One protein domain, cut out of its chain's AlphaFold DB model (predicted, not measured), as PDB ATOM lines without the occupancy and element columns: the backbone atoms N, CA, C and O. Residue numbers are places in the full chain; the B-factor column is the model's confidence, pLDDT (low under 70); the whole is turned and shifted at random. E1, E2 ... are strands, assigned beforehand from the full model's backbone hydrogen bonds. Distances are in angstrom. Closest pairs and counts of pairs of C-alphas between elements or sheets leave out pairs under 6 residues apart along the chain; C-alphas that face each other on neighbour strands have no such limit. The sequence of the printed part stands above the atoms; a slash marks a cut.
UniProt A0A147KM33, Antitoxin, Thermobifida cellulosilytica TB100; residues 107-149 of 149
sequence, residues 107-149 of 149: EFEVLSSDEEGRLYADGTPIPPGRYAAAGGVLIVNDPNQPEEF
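This is residues 107 to 149 of the 149 residues of the protein "Antitoxin" of Thermobifida cellulosilytica TB100 (UniProt A0A147KM33). With little regular structure, the model is two small strand hairpins, E3 with E4 and E1 with E2, set loosely over each other, and a tail, residues 141 to 149, running away from them to one end. The printed part has 43 residues, no named helix and four strands, E1 to E4 in chain order, in two antiparallel two-stranded sheets. The class is all strand, though named elements hold only 16 residues. It is only just compact, close to loose, with a radius of gyration of the C-alphas of 11.0 A and spans of 33 by 22 by 13 A.

E3, residues 129 to 133, and E4, residues 136 to 140, form an antiparallel hairpin at 149 degrees; N 131 and O 138 are within hydrogen-bond range at 2.9 A. E1, residues 111 to 113, and E2, residues 119 to 121, form another at 151 degrees, with N 120 and O 112 within hydrogen-bond range at 2.8 A. The closest C-alphas of E2 and E4, Leu 119 and Val 140, are 7.1 A apart. E1 is apart from E3 and E4, and E2 from E3.

E3 is 12.1 A long and E4 12.9 A. C-alpha 111 begins E1 at (94.948, 110.262, 139.040); C-alpha 140 ends E4 at (88.142, 119.358, 141.056).

The farthest C-alphas, of Glu 109 and Phe 149, are 34.1 A apart. The printed part has no cut and no long link; pLDDT is under 70 at residues 145 to 149.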
ATOM      1  N   GLU A 107      85.625 106.404 139.458       84.25
ATOM      2  CA  GLU A 107      86.518 105.247 139.504       84.25
ATOM      3  C   GLU A 107      87.736 105.523 138.620       84.25
ATOM      4  O   GLU A 107      87.585 105.935 137.471       84.25
ATOM      5  N   PHE A 108      88.934 105.346 139.179       88.44
ATOM      6  CA  PHE A 108      90.196 105.479 138.457       88.44
ATOM      7  C   PHE A 108      91.290 104.625 139.098       88.44
ATOM      8  O   PHE A 108      91.306 104.444 140.320       88.44
ATOM      9  N   GLU A 109      92.230 104.141 138.291       87.50
ATOM     10  CA  GLU A 109      93.473 103.527 138.771       87.50
ATOM     11  C   GLU A 109      94.555 104.586 138.999       87.50
ATOM     12  O   GLU A 109      95.306 104.530 139.977       87.50
ATOM     13  N   VAL A 110      94.616 105.576 138.108       88.69
ATOM     14  CA  VAL A 110      95.615 106.641 138.121       88.69
ATOM     15  C   VAL A 110      94.929 107.998 138.071       88.69
ATOM     16  O   VAL A 110      94.174 108.308 137.150       88.69
ATOM     17  N   LEU A 111      95.257 108.837 139.054       92.19
ATOM     18  CA  LEU A 111      94.948 110.262 139.040       92.19
ATOM     19  C   LEU A 111      96.211 111.032 138.656       92.19
ATOM     20  O   LEU A 111      97.244 110.896 139.314       92.19
ATOM     21  N   SER A 112      96.127 111.851 137.614       92.62
ATOM     22  CA  SER A 112      97.234 112.698 137.157       92.62
ATOM     23  C   SER A 112      96.784 114.136 136.932       92.62
ATOM     24  O   SER A 112      95.595 114.401 136.763       92.62
ATOM     25  N   SER A 113      97.740 115.060 136.891       92.81
ATOM     26  CA  SER A 113      97.525 116.455 136.505       92.81
ATOM     27  C   SER A 113      98.463 116.859 135.368       92.81
ATOM     28  O   SER A 113      99.587 116.357 135.312       92.81
ATOM     29  N   ASP A 114      98.024 117.762 134.491       90.81
ATOM     30  CA  ASP A 114      98.908 118.430 133.523       90.81
ATOM     31  C   ASP A 114      99.589 119.679 134.121       90.81
ATOM     32  O   ASP A 114      99.426 119.989 135.307       90.81
ATOM     33  N   GLU A 115     100.408 120.364 133.314       88.06
ATOM     34  CA  GLU A 115     101.132 121.581 133.719       88.06
ATOM     35  C   GLU A 115     100.171 122.746 134.017       88.06
ATOM     36  O   GLU A 115     100.487 123.625 134.818       88.06
ATOM     37  N   GLU A 116      98.973 122.722 133.430       85.06
ATOM     38  CA  GLU A 116      97.883 123.672 133.647       85.06
ATOM     39  C   GLU A 116      96.986 123.321 134.849       85.06
ATOM     40  O   GLU A 116      96.003 124.018 135.114       85.06
ATOM     41  N   GLY A 117      97.300 122.254 135.590       85.88
ATOM     42  CA  GLY A 117      96.569 121.844 136.789       85.88
ATOM     43  C   GLY A 117      95.224 121.161 136.523       85.88
ATOM     44  O   GLY A 117      94.439 120.979 137.456       85.88
ATOM     45  N   ARG A 118      94.929 120.754 135.281       89.56
ATOM     46  CA  ARG A 118      93.733 119.961 134.963       89.56
ATOM     47  C   ARG A 118      93.931 118.536 135.443       89.56
ATOM     48  O   ARG A 118      94.987 117.946 135.232       89.56
ATOM     49  N   LEU A 119      92.900 117.974 136.065       92.50
ATOM     50  CA  LEU A 119      92.933 116.609 136.577       92.50
ATOM     51  C   LEU A 119      92.428 115.609 135.536       92.50
ATOM     52  O   LEU A 119      91.468 115.874 134.814       92.50
ATOM     53  N   TYR A 120      93.065 114.441 135.506       92.88
ATOM     54  CA  TYR A 120      92.725 113.324 134.634       92.88
ATOM     55  C   TYR A 120      92.583 112.043 135.458       92.88
ATOM     56  O   TYR A 120      93.440 111.742 136.290       92.88
ATOM     57  N   ALA A 121      91.519 111.288 135.194       92.06
ATOM     58  CA  ALA A 121      91.284 109.936 135.687       92.06
ATOM     59  C   ALA A 121      91.571 108.964 134.541       92.06
ATOM     60  O   ALA A 121      90.910 109.032 133.504       92.06
ATOM     61  N   ASP A 122      92.587 108.116 134.691       92.81
ATOM     62  CA  ASP A 122      93.015 107.146 133.670       92.81
ATOM     63  C   ASP A 122      93.228 107.785 132.283       92.81
ATOM     64  O   ASP A 122      92.838 107.262 131.239       92.81
ATOM     65  N   GLY A 123      93.821 108.985 132.276       91.06
ATOM     66  CA  GLY A 123      94.070 109.775 131.066       91.06
ATOM     67  C   GLY A 123      92.848 110.513 130.504       91.06
ATOM     68  O   GLY A 123      92.983 111.240 129.522       91.06
ATOM     69  N   THR A 124      91.670 110.388 131.124       91.94
ATOM     70  CA  THR A 124      90.456 111.120 130.737       91.94
ATOM     71  C   THR A 124      90.308 112.387 131.580       91.94
ATOM     72  O   THR A 124      90.333 112.291 132.807       91.94
ATOM     73  N   PRO A 125      90.138 113.576 130.972       92.50
ATOM     74  CA  PRO A 125      89.993 114.819 131.722       92.50
ATOM     75  C   PRO A 125      88.735 114.795 132.594       92.50
ATOM     76  O   PRO A 125      87.649 114.439 132.135       92.50
ATOM     77  N   ILE A 126      88.889 115.214 133.848       92.38
ATOM     78  CA  ILE A 126      87.807 115.303 134.825       92.38
ATOM     79  C   ILE A 126      87.302 116.751 134.837       92.38
ATOM     80  O   ILE A 126      88.096 117.669 135.066       92.38
ATOM     81  N   PRO A 127      86.005 116.998 134.590       91.00
ATOM     82  CA  PRO A 127      85.472 118.348 134.663       91.00
ATOM     83  C   PRO A 127      85.481 118.880 136.109       91.00
ATOM     84  O   PRO A 127      85.456 118.093 137.059       91.00
ATOM     85  N   PRO A 128      85.488 120.211 136.303       91.81
ATOM     86  CA  PRO A 128      85.336 120.801 137.626       91.81
ATOM     87  C   PRO A 128      84.049 120.338 138.316       91.81
ATOM     88  O   PRO A 128      82.980 120.280 137.702       91.81
ATOM     89  N   GLY A 129      84.140 120.015 139.604       91.38
ATOM     90  CA  GLY A 129      83.029 119.449 140.357       91.38
ATOM     91  C   GLY A 129      83.445 118.732 141.638       91.38
ATOM     92  O   GLY A 129      84.606 118.727 142.043       91.38
ATOM     93  N   ARG A 130      82.457 118.122 142.298       92.12
ATOM     94  CA  ARG A 130      82.647 117.313 143.509       92.12
ATOM     95  C   ARG A 130      82.318 115.864 143.190       92.12
ATOM     96  O   ARG A 130      81.206 115.577 142.755       92.12
ATOM     97  N   TYR A 131      83.259 114.977 143.472       91.19
ATOM     98  CA  TYR A 131      83.179 113.561 143.138       91.19
ATOM     99  C   TYR A 131      83.404 112.709 144.378       91.19
ATOM    100  O   TYR A 131      84.199 113.062 145.252       91.19
ATOM    101  N   ALA A 132      82.720 111.575 144.456       89.12
ATOM    102  CA  ALA A 132      83.122 110.509 145.355       89.12
ATOM    103  C   ALA A 132      84.290 109.743 144.722       89.12
ATOM    104  O   ALA A 132      84.200 109.316 143.575       89.12
ATOM    105  N   ALA A 133      85.390 109.588 145.454       87.50
ATOM    106  CA  ALA A 133      86.599 108.911 144.996       87.50
ATOM    107  C   ALA A 133      87.148 108.001 146.102       87.50
ATOM    108  O   ALA A 133      86.729 108.078 147.262       87.50
ATOM    109  N   ALA A 134      88.093 107.119 145.760       75.69
ATOM    110  CA  ALA A 134      88.723 106.231 146.734       75.69
ATOM    111  C   ALA A 134      89.314 107.033 147.912       75.69
ATOM    112  O   ALA A 134      90.269 107.787 147.752       75.69
ATOM    113  N   GLY A 135      88.720 106.879 149.100       72.25
ATOM    114  CA  GLY A 135      89.171 107.541 150.328       72.25
ATOM    115  C   GLY A 135      88.457 108.848 150.696       72.25
ATOM    116  O   GLY A 135      88.753 109.390 151.759       72.25
ATOM    117  N   GLY A 136      87.498 109.345 149.902       83.62
ATOM    118  CA  GLY A 136      86.723 110.525 150.293       83.62
ATOM    119  C   GLY A 136      86.050 111.277 149.150       83.62
ATOM    120  O   GLY A 136      85.561 110.693 148.188       83.62
ATOM    121  N   VAL A 137      85.981 112.600 149.298       87.50
ATOM    122  CA  VAL A 137      85.445 113.504 148.277       87.50
ATOM    123  C   VAL A 137      86.613 114.171 147.563       87.50
ATOM    124  O   VAL A 137      87.415 114.844 148.207       87.50
ATOM    125  N   LEU A 138      86.685 114.005 146.245       88.56
ATOM    126  CA  LEU A 138      87.595 114.744 145.378       88.56
ATOM    127  C   LEU A 138      86.896 116.023 144.908       88.56
ATOM    128  O   LEU A 138      85.788 115.974 144.370       88.56
ATOM    129  N   ILE A 139      87.537 117.169 145.126       90.50
ATOM    130  CA  ILE A 139      87.081 118.464 144.621       90.50
ATOM    131  C   ILE A 139      88.004 118.839 143.465       90.50
ATOM    132  O   ILE A 139      89.199 119.035 143.671       90.50
ATOM    133  N   VAL A 140      87.447 118.903 142.261       89.88
ATOM    134  CA  VAL A 140      88.142 119.358 141.056       89.88
ATOM    135  C   VAL A 140      87.760 120.815 140.845       89.88
ATOM    136  O   VAL A 140      86.596 121.120 140.584       89.88
ATOM    137  N   ASN A 141      88.723 121.716 141.006       87.38
ATOM    138  CA  ASN A 141      88.516 123.145 140.783       87.38
ATOM    139  C   ASN A 141      88.696 123.483 139.300       87.38
ATOM    140  O   ASN A 141      89.401 122.776 138.580       87.38
ATOM    141  N   ASP A 142      88.072 124.571 138.846       81.44
ATOM    142  CA  ASP A 142      88.378 125.124 137.528       81.44
ATOM    143  C   ASP A 142      89.741 125.831 137.598       81.44
ATOM    144  O   ASP A 142      89.871 126.792 138.360       81.44
ATOM    145  N   PRO A 143      90.757 125.405 136.824       72.69
ATOM    146  CA  PRO A 143      92.066 126.059 136.830       72.69
ATOM    147  C   PRO A 143      92.017 127.506 136.310       72.69
ATOM    148  O   PRO A 143      92.980 128.247 136.482       72.69
ATOM    149  N   ASN A 144      90.909 127.928 135.688       74.12
ATOM    150  CA  ASN A 144      90.708 129.295 135.203       74.12
ATOM    151  C   ASN A 144      89.849 130.155 136.141       74.12
ATOM    152  O   ASN A 144      89.590 131.317 135.816       74.12
ATOM    153  N   GLN A 145      89.377 129.619 137.273       66.56
ATOM    154  CA  GLN A 145      88.700 130.449 138.266       66.56
ATOM    155  C   GLN A 145      89.736 131.328 138.983       66.56
ATOM    156  O   GLN A 145      90.694 130.795 139.541       66.56
ATOM    157  N   PRO A 146      89.576 132.665 138.990       55.25
ATOM    158  CA  PRO A 146      90.417 133.517 139.818       55.25
ATOM    159  C   PRO A 146      90.187 133.164 141.293       55.25
ATOM    160  O   PRO A 146      89.039 133.049 141.722       55.25
ATOM    161  N   GLU A 147      91.265 132.988 142.061       53.16
ATOM    162  CA  GLU A 147      91.182 132.838 143.516       53.16
ATOM    163  C   GLU A 147      90.560 134.120 144.098       53.16
ATOM    164  O   GLU A 147      91.190 135.179 144.116       53.16
ATOM    165  N   GLU A 148      89.295 134.058 144.521       47.75
ATOM    166  CA  GLU A 148      88.709 135.116 145.342       47.75
ATOM    167  C   GLU A 148      89.330 135.016 146.744       47.75
ATOM    168  O   GLU A 148      89.019 134.099 147.508       47.75
ATOM    169  N   PHE A 149      90.264 135.932 147.028       43.25
ATOM    170  CA  PHE A 149      90.890 136.146 148.338       43.25
ATOM    171  C   PHE A 149      89.946 136.838 149.328       43.25
ATOM    172  O   PHE A 149      89.242 137.791 148.913       43.25
TER     173      PHE A 149